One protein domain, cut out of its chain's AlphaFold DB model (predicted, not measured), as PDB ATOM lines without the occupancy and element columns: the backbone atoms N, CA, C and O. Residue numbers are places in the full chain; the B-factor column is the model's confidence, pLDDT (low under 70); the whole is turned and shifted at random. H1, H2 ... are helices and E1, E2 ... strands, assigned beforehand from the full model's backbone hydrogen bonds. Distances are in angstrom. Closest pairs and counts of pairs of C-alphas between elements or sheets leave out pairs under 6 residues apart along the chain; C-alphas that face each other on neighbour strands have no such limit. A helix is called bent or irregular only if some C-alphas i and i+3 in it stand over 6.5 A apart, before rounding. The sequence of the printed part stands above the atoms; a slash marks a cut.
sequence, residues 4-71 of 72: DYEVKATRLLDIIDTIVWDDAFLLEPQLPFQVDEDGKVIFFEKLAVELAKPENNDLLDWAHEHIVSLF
ATOM      1  N   ASP A   4     176.952 149.876 197.165       87.94
ATOM      2  CA  ASP A   4     178.327 149.684 197.650       87.94
ATOM      3  C   ASP A   4     178.408 149.068 199.063       87.94
ATOM      4  O   ASP A   4     179.286 148.254 199.339       87.94
ATOM      5  N   TYR A   5     177.466 149.405 199.953       91.25
ATOM      6  CA  TYR A   5     177.409 148.832 201.300       91.25
ATOM      7  C   TYR A   5     177.070 147.340 201.243       91.25
ATOM      8  O   TYR A   5     177.743 146.532 201.873       91.25
ATOM      9  N   GLU A   6     176.052 146.968 200.463       92.44
ATOM     10  CA  GLU A   6     175.608 145.574 200.338       92.44
ATOM     11  C   GLU A   6     176.679 144.701 199.672       92.44
ATOM     12  O   GLU A   6     176.923 143.574 200.110       92.44
ATOM     13  N   VAL A   7     177.384 145.242 198.671       94.31
ATOM     14  CA  VAL A   7     178.515 144.564 198.025       94.31
ATOM     15  C   VAL A   7     179.653 144.314 199.017       94.31
ATOM     16  O   VAL A   7     180.151 143.190 199.096       94.31
ATOM     17  N   LYS A   8     180.061 145.320 199.802       95.25
ATOM     18  CA  LYS A   8     181.146 145.160 200.787       95.25
ATOM     19  C   LYS A   8     180.761 144.242 201.938       95.25
ATOM     20  O   LYS A   8     181.561 143.388 202.311       95.25
ATOM     21  N   ALA A   9     179.530 144.355 202.435       95.81
ATOM     22  CA  ALA A   9     179.001 143.476 203.470       95.81
ATOM     23  C   ALA A   9     179.012 142.012 203.015       95.81
ATOM     24  O   ALA A   9     179.543 141.161 203.721       95.81
ATOM     25  N   THR A  10     178.502 141.730 201.812       95.38
ATOM     26  CA  THR A  10     178.479 140.367 201.256       95.38
ATOM     27  C   THR A  10     179.891 139.806 201.120       95.38
ATOM     28  O   THR A  10     180.170 138.725 201.624       95.38
ATOM     29  N   ARG A  11     180.815 140.569 200.521       96.31
ATOM     30  CA  ARG A  11     182.214 140.135 200.361       96.31
ATOM     31  C   ARG A  11     182.895 139.856 201.701       96.31
ATOM     32  O   ARG A  11     183.617 138.872 201.820       96.31
ATOM     33  N   LEU A  12     182.689 140.719 202.695       96.62
ATOM     34  CA  LEU A  12     183.276 140.537 204.020       96.62
ATOM     35  C   LEU A  12     182.702 139.298 204.722       96.62
ATOM     36  O   LEU A  12     183.461 138.531 205.308       96.62
ATOM     37  N   LEU A  13     181.387 139.081 204.633       95.81
ATOM     38  CA  LEU A  13     180.733 137.902 205.202       95.81
ATOM     39  C   LEU A  13     181.185 136.608 204.520       95.81
ATOM     40  O   LEU A  13     181.460 135.648 205.229       95.81
ATOM     41  N   ASP A  14     181.359 136.593 203.197       95.56
ATOM     42  CA  ASP A  14     181.875 135.426 202.465       95.56
ATOM     43  C   ASP A  14     183.304 135.051 202.907       95.56
ATOM     44  O   ASP A  14     183.635 133.871 203.064       95.56
ATOM     45  N   ILE A  15     184.163 136.053 203.148       95.50
ATOM     46  CA  ILE A  15     185.518 135.844 203.687       95.50
ATOM     47  C   ILE A  15     185.442 135.242 205.094       95.50
ATOM     48  O   ILE A  15     186.134 134.266 205.388       95.50
ATOM     49  N   ILE A  16     184.601 135.808 205.964       94.44
ATOM     50  CA  ILE A  16     184.432 135.330 207.343       94.44
ATOM     51  C   ILE A  16     183.878 133.905 207.359       94.44
ATOM     52  O   ILE A  16     184.419 133.068 208.076       94.44
ATOM     53  N   ASP A  17     182.855 133.615 206.554       92.44
ATOM     54  CA  ASP A  17     182.250 132.285 206.444       92.44
ATOM     55  C   ASP A  17     183.284 131.251 205.992       92.44
ATOM     56  O   ASP A  17     183.428 130.204 206.617       92.44
ATOM     57  N   THR A  18     184.108 131.592 204.996       92.50
ATOM     58  CA  THR A  18     185.209 130.731 204.535       92.50
ATOM     59  C   THR A  18     186.201 130.417 205.659       92.50
ATOM     60  O   THR A  18     186.604 129.264 205.821       92.50
ATOM     61  N   ILE A  19     186.589 131.420 206.455       91.81
ATOM     62  CA  ILE A  19     187.524 131.243 207.577       91.81
ATOM     63  C   ILE A  19     186.902 130.370 208.672       91.81
ATOM     64  O   ILE A  19     187.538 129.435 209.151       91.81
ATOM     65  N   VAL A  20     185.658 130.659 209.055       89.12
ATOM     66  CA  VAL A  20     184.939 129.910 210.094       89.12
ATOM     67  C   VAL A  20     184.713 128.463 209.661       89.12
ATOM     68  O   VAL A  20     184.826 127.556 210.481       89.12
ATOM     69  N   TRP A  21     184.432 128.231 208.379       87.00
ATOM     70  CA  TRP A  21     184.244 126.892 207.832       87.00
ATOM     71  C   TRP A  21     185.546 126.081 207.809       87.00
ATOM     72  O   TRP A  21     185.533 124.895 208.135       87.00
ATOM     73  N   ASP A  22     186.680 126.715 207.499       84.44
ATOM     74  CA  ASP A  22     188.012 126.099 207.616       84.44
ATOM     75  C   ASP A  22     188.342 125.732 209.078       84.44
ATOM     76  O   ASP A  22     188.915 124.678 209.358       84.44
ATOM     77  N   ASP A  23     187.887 126.555 210.028       79.88
ATOM     78  CA  ASP A  23     188.019 126.328 211.471       79.88
ATOM     79  C   ASP A  23     186.889 125.477 212.084       79.88
ATOM     80  O   ASP A  23     186.893 125.236 213.292       79.88
ATOM     81  N   ALA A  24     185.959 124.937 211.287       66.81
ATOM     82  CA  ALA A  24     184.778 124.204 211.772       66.81
ATOM     83  C   ALA A  24     185.096 122.894 212.525       66.81
ATOM     84  O   ALA A  24     184.199 122.249 213.071       66.81
ATOM     85  N   PHE A  25     186.366 122.484 212.570       66.06
ATOM     86  CA  PHE A  25     186.842 121.403 213.435       66.06
ATOM     87  C   PHE A  25     186.984 121.820 214.908       66.06
ATOM     88  O   PHE A  25     187.166 120.959 215.773       66.06
ATOM     89  N   LEU A  26     186.907 123.118 215.210       67.00
ATOM     90  CA  LEU A  26     186.816 123.633 216.569       67.00
ATOM     91  C   LEU A  26     185.411 123.365 217.125       67.00
ATOM     92  O   LEU A  26     184.407 123.518 216.437       67.00
ATOM     93  N   LEU A  27     185.344 122.960 218.397       68.44
ATOM     94  CA  LEU A  27     184.091 122.616 219.088       68.44
ATOM     95  C   LEU A  27     183.083 123.775 219.128       68.44
ATOM     96  O   LEU A  27     181.889 123.530 219.280       68.44
ATOM     97  N   GLU A  28     183.562 125.012 218.978       67.75
ATOM     98  CA  GLU A  28     182.746 126.215 218.890       67.75
ATOM     99  C   GLU A  28     183.322 127.133 217.799       67.75
ATOM    100  O   GLU A  28     184.509 127.481 217.870       67.75
ATOM    101  N   PRO A  29     182.524 127.517 216.785       68.56
ATOM    102  CA  PRO A  29     182.967 128.458 215.767       68.56
ATOM    103  C   PRO A  29     183.235 129.814 216.421       68.56
ATOM    104  O   PRO A  29     182.347 130.413 217.030       68.56
ATOM    105  N   GLN A  30     184.472 130.290 216.306       83.94
ATOM    106  CA  GLN A  30     184.875 131.610 216.780       83.94
ATOM    107  C   GLN A  30     184.873 132.587 215.611       83.94
ATOM    108  O   GLN A  30     185.375 132.272 214.531       83.94
ATOM    109  N   LEU A  31     184.328 133.785 215.832       90.75
ATOM    110  CA  LEU A  31     184.467 134.867 214.864       90.75
ATOM    111  C   LEU A  31     185.958 135.189 214.687       90.75
ATOM    112  O   LEU A  31     186.697 135.221 215.673       90.75
ATOM    113  N   PRO A  32     186.427 135.471 213.459       93.75
ATOM    114  CA  PRO A  32     187.841 135.714 213.195       93.75
ATOM    115  C   PRO A  32     188.274 137.152 213.551       93.75
ATOM    116  O   PRO A  32     189.221 137.700 212.981       93.75
ATOM    117  N   PHE A  33     187.566 137.777 214.489       94.88
ATOM    118  CA  PHE A  33     187.851 139.085 215.056       94.88
ATOM    119  C   PHE A  33     187.295 139.163 216.481       94.88
ATOM    120  O   PHE A  33     186.405 138.406 216.865       94.88
ATOM    121  N   GLN A  34     187.792 140.130 217.243       94.81
ATOM    122  CA  GLN A  34     187.238 140.516 218.537       94.81
ATOM    123  C   GLN A  34     187.119 142.035 218.628       94.81
ATOM    124  O   GLN A  34     187.713 142.766 217.833       94.81
ATOM    125  N   VAL A  35     186.373 142.501 219.620       93.88
ATOM    126  CA  VAL A  35     186.297 143.912 219.989       93.88
ATOM    127  C   VAL A  35     187.001 144.067 221.332       93.88
ATOM    128  O   VAL A  35     186.734 143.291 222.250       93.88
ATOM    129  N   ASP A  36     187.942 145.004 221.431       93.69
ATOM    130  CA  ASP A  36     188.637 145.289 222.687       93.69
ATOM    131  C   ASP A  36     187.791 146.137 223.656       93.69
ATOM    132  O   ASP A  36     186.647 146.499 223.373       93.69
ATOM    133  N   GLU A  37     188.354 146.445 224.828       92.69
ATOM    134  CA  GLU A  37     187.678 147.222 225.878       92.69
ATOM    135  C   GLU A  37     187.337 148.662 225.446       92.69
ATOM    136  O   GLU A  37     186.432 149.272 226.017       92.69
ATOM    137  N   ASP A  38     188.018 149.187 224.425       92.25
ATOM    138  CA  ASP A  38     187.808 150.523 223.863       92.25
ATOM    139  C   ASP A  38     186.805 150.516 222.691       92.25
ATOM    140  O   ASP A  38     186.538 151.557 222.084       92.25
ATOM    141  N   GLY A  39     186.230 149.355 222.359       88.62
ATOM    142  CA  GLY A  39     185.302 149.204 221.240       88.62
ATOM    143  C   GLY A  39     185.995 149.090 219.882       88.62
ATOM    144  O   GLY A  39     185.334 149.176 218.845       88.62
ATOM    145  N   LYS A  40     187.318 148.904 219.848       92.19
ATOM    146  CA  LYS A  40     188.075 148.772 218.606       92.19
ATOM    147  C   LYS A  40     188.098 147.321 218.146       92.19
ATOM    148  O   LYS A  40     188.378 146.389 218.896       92.19
ATOM    149  N   VAL A  41     187.864 147.148 216.851       95.19
ATOM    150  CA  VAL A  41     187.945 145.848 216.191       95.19
ATOM    151  C   VAL A  41     189.402 145.421 216.023       95.19
ATOM    152  O   VAL A  41     190.214 146.140 215.431       95.19
ATOM    153  N   ILE A  42     189.712 144.213 216.487       95.69
ATOM    154  CA  ILE A  42     190.989 143.527 216.308       95.69
ATOM    155  C   ILE A  42     190.748 142.271 215.469       95.69
ATOM    156  O   ILE A  42     190.087 141.335 215.917       95.69
ATOM    157  N   PHE A  43     191.311 142.235 214.261       95.19
ATOM    158  CA  PHE A  43     191.254 141.060 213.391       95.19
ATOM    159  C   PHE A  43     192.254 139.990 213.835       95.19
ATOM    160  O   PHE A  43     193.397 140.300 214.181       95.19
ATOM    161  N   PHE A  44     191.842 138.725 213.789       94.25
ATOM    162  CA  PHE A  44     192.756 137.597 213.952       94.25
ATOM    163  C   PHE A  44     193.538 137.335 212.665       94.25
ATOM    164  O   PHE A  44     193.188 137.834 211.597       94.25
ATOM    165  N   GLU A  45     194.608 136.541 212.767       93.19
ATOM    166  CA  GLU A  45     195.598 136.352 211.700       93.19
ATOM    167  C   GLU A  45     194.967 135.991 210.348       93.19
ATOM    168  O   GLU A  45     195.259 136.647 209.351       93.19
ATOM    169  N   LYS A  46     194.053 135.010 210.312       92.88
ATOM    170  CA  LYS A  46     193.408 134.569 209.066       92.88
ATOM    171  C   LYS A  46     192.627 135.695 208.379       92.88
ATOM    172  O   LYS A  46     192.810 135.923 207.187       92.88
ATOM    173  N   LEU A  47     191.809 136.438 209.130       95.06
ATOM    174  CA  LEU A  47     191.043 137.558 208.574       95.06
ATOM    175  C   LEU A  47     191.956 138.725 208.185       95.06
ATOM    176  O   LEU A  47     191.771 139.315 207.125       95.06
ATOM    177  N   ALA A  48     192.973 139.027 208.995       95.25
ATOM    178  CA  ALA A  48     193.940 140.076 208.691       95.25
ATOM    179  C   ALA A  48     194.699 139.793 207.382       95.25
ATOM    180  O   ALA A  48     194.900 140.702 206.581       95.25
ATOM    181  N   VAL A  49     195.081 138.533 207.137       94.94
ATOM    182  CA  VAL A  49     195.737 138.107 205.891       94.94
ATOM    183  C   VAL A  49     194.809 138.264 204.687       94.94
ATOM    184  O   VAL A  49     195.241 138.789 203.665       94.94
ATOM    185  N   GLU A  50     193.546 137.846 204.797       95.31
ATOM    186  CA  GLU A  50     192.565 137.987 203.712       95.31
ATOM    187  C   GLU A  50     192.262 139.457 203.383       95.31
ATOM    188  O   GLU A  50     192.216 139.827 202.208       95.31
ATOM    189  N   LEU A  51     192.117 140.314 204.397       95.31
ATOM    190  CA  LEU A  51     191.865 141.749 204.210       95.31
ATOM    191  C   LEU A  51     193.093 142.516 203.704       95.31
ATOM    192  O   LEU A  51     192.940 143.528 203.027       95.31
ATOM    193  N   ALA A  52     194.307 142.032 203.976       94.12
ATOM    194  CA  ALA A  52     195.543 142.632 203.471       94.12
ATOM    195  C   ALA A  52     195.804 142.349 201.978       94.12
ATOM    196  O   ALA A  52     196.758 142.888 201.405       94.12
ATOM    197  N   LYS A  53     195.000 141.494 201.333       94.06
ATOM    198  CA  LYS A  53     195.147 141.207 199.904       94.06
ATOM    199  C   LYS A  53     194.788 142.438 199.056       94.06
ATOM    200  O   LYS A  53     193.824 143.132 199.379       94.06
ATOM    201  N   PRO A  54     195.501 142.708 197.944       94.38
ATOM    202  CA  PRO A  54     195.246 143.881 197.105       94.38
ATOM    203  C   PRO A  54     193.795 144.022 196.628       94.38
ATOM    204  O   PRO A  54     193.299 145.140 196.513       94.38
ATOM    205  N   GLU A  55     193.111 142.907 196.371       92.38
ATOM    206  CA  GLU A  55     191.704 142.856 195.969       92.38
ATOM    207  C   GLU A  55     190.717 143.269 197.071       92.38
ATOM    208  O   GLU A  55     189.591 143.638 196.751       92.38
ATOM    209  N   ASN A  56     191.131 143.241 198.341       94.31
ATOM    210  CA  ASN A  56     190.307 143.543 199.517       94.31
ATOM    211  C   ASN A  56     190.745 144.827 200.237       94.31
ATOM    212  O   ASN A  56     190.254 145.116 201.326       94.31
ATOM    213  N   ASN A  57     191.629 145.631 199.638       90.75
ATOM    214  CA  ASN A  57     192.083 146.895 200.230       90.75
ATOM    215  C   ASN A  57     190.922 147.852 200.549       90.75
ATOM    216  O   ASN A  57     190.998 148.618 201.504       90.75
ATOM    217  N   ASP A  58     189.841 147.803 199.766       93.25
ATOM    218  CA  ASP A  58     188.628 148.587 200.008       93.25
ATOM    219  C   ASP A  58     187.804 148.085 201.204       93.25
ATOM    220  O   ASP A  58     186.988 148.833 201.742       93.25
ATOM    221  N   LEU A  59     188.017 146.833 201.618       95.38
ATOM    222  CA  LEU A  59     187.360 146.204 202.758       95.38
ATOM    223  C   LEU A  59     188.122 146.403 204.064       95.38
ATOM    224  O   LEU A  59     187.494 146.307 205.107       95.38
ATOM    225  N   LEU A  60     189.434 146.661 204.049       93.00
ATOM    226  CA  LEU A  60     190.230 146.722 205.281       93.00
ATOM    227  C   LEU A  60     189.743 147.827 206.233       93.00
ATOM    228  O   LEU A  60     189.352 147.544 207.366       93.00
ATOM    229  N   ASP A  61     189.727 149.072 205.755       92.31
ATOM    230  CA  ASP A  61     189.247 150.211 206.546       92.31
ATOM    231  C   ASP A  61     187.736 150.098 206.797       92.31
ATOM    232  O   ASP A  61     187.255 150.322 207.906       92.31
ATOM    233  N   TRP A  62     186.988 149.652 205.784       95.31
ATOM    234  CA  TRP A  62     185.538 149.487 205.873       95.31
ATOM    235  C   TRP A  62     185.127 148.447 206.928       95.31
ATOM    236  O   TRP A  62     184.171 148.653 207.674       95.31
ATOM    237  N   ALA A  63     185.864 147.342 207.046       95.44
ATOM    238  CA  ALA A  63     185.612 146.303 208.035       95.44
ATOM    239  C   ALA A  63     185.842 146.825 209.456       95.44
ATOM    240  O   ALA A  63     185.057 146.504 210.342       95.44
ATOM    241  N   HIS A  64     186.850 147.671 209.686       94.31
ATOM    242  CA  HIS A  64     187.050 148.287 211.000       94.31
ATOM    243  C   HIS A  64     185.858 149.148 211.441       94.31
ATOM    244  O   HIS A  64     185.575 149.212 212.636       94.31
ATOM    245  N   GLU A  65     185.155 149.777 210.498       93.81
ATOM    246  CA  GLU A  65     184.005 150.644 210.777       93.81
ATOM    247  C   GLU A  65     182.677 149.883 210.887       93.81
ATOM    248  O   GLU A  65     181.794 150.298 211.637       93.81
ATOM    249  N   HIS A  66     182.513 148.786 210.140       94.81
ATOM    250  CA  HIS A  66     181.192 148.187 209.918       94.81
ATOM    251  C   HIS A  66     181.039 146.733 210.355       94.81
ATOM    252  O   HIS A  66     179.901 146.288 210.492       94.81
ATOM    253  N   ILE A  67     182.126 145.987 210.583       94.81
ATOM    254  CA  ILE A  67     182.041 144.532 210.803       94.81
ATOM    255  C   ILE A  67     181.163 144.168 212.000       94.81
ATOM    256  O   ILE A  67     180.413 143.210 211.906       94.81
ATOM    257  N   VAL A  68     181.194 144.946 213.087       93.69
ATOM    258  CA  VAL A  68     180.387 144.679 214.291       93.69
ATOM    259  C   VAL A  68     178.895 144.755 213.971       93.69
ATOM    260  O   VAL A  68     178.149 143.846 214.317       93.69
ATOM    261  N   SER A  69     178.478 145.779 213.222       92.50
ATOM    262  CA  SER A  69     177.079 145.993 212.836       92.50
ATOM    263  C   SER A  69     176.521 144.925 211.891       92.50
ATOM    264  O   SER A  69     175.318 144.906 211.656       92.50
ATOM    265  N   LEU A  70     177.361 144.056 211.319       91.88
ATOM    266  CA  LEU A  70     176.904 142.925 210.503       91.88
ATOM    267  C   LEU A  70     176.420 141.735 211.348       91.88
ATOM    268  O   LEU A  70     175.808 140.823 210.796       91.88
ATOM    269  N   PHE A  71     176.697 141.736 212.656       86.69
ATOM    270  CA  PHE A  71     176.348 140.657 213.589       86.69
ATOM    271  C   PHE A  71     175.364 141.093 214.694       86.69
ATOM    272  O   PHE A  71     175.098 140.303 215.602       86.69
TER     273      PHE A  71
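What this domain is: This is residues 4 to 71 of the 72 residues of an uncharacterized protein of Polynucleobacter sp. VK13 (UniProt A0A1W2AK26). One long helix, H1, runs along one side, and the shorter H2 and H3, which meet at a corner, pack on it at different places along its length. A small hairpin of two short strands, E1 and E2, lies beside these helices, reached by a loop that folds back from the end of H1. The 68 printed residues, mostly helix by class, run H1, E1, E2, H2, H3, with E1 and E2 an antiparallel sheet. The whole is compact, with a radius of gyration of the C-alphas of 11.7 A and spans of 34 by 28 by 20 A.

How they stand to each other: H1, residues 4 to 22, touches H2, residues 45 to 51, with its residues 15 to 19 alone; they run opposite ways at a shallow tilt of 31 degrees, and the closest C-alphas, of Ile 19 and Lys 46, are 6.9 A apart. With residues 8 to 12 alone H1 touches H3, residues 54 to 66, about perpendicular at 81 degrees; the closest C-alphas, of Lys 8 and Leu 59, are 6.6 A apart. H2 and H3 touch only at the corner, closest at C-alphas 51 and 60, 5.3 A, and are only just about perpendicular at 71 degrees. E1, residues 33 to 35, and E2, residues 41 to 43, form a hairpin, with N 34 and O 42 within hydrogen-bond range at 2.9 A. The closest C-alphas of E2 and H3, of Val 41 and His 64, are 5.8 A apart. H1 and E2 are apart, as are E1 and H3. Every O i to N i+4 pair is within hydrogen-bond range in H1 and H2; in H3, 5 of 9 are.

Where its parts are: H1 begins at C-alpha 4, (178.327, 149.684, 197.650), and is 27.4 A long. E1 measures 7.1 A, E2 6.5 A and H2 10.0 A. H3, 19.5 A, ends at C-alpha 66, (181.192, 148.187, 209.918); it is irregular, with C-alphas 55 and 58 7.7 A apart.

The domain as a whole: The two C-alphas farthest apart, of Asp 4 and Leu 27, are 35.0 A apart. The printed part has no cut and no long link; H1 to E1 is short, the others tight. Mean pLDDT of the printed part is 90.7, with residues 24 to 29 under 70.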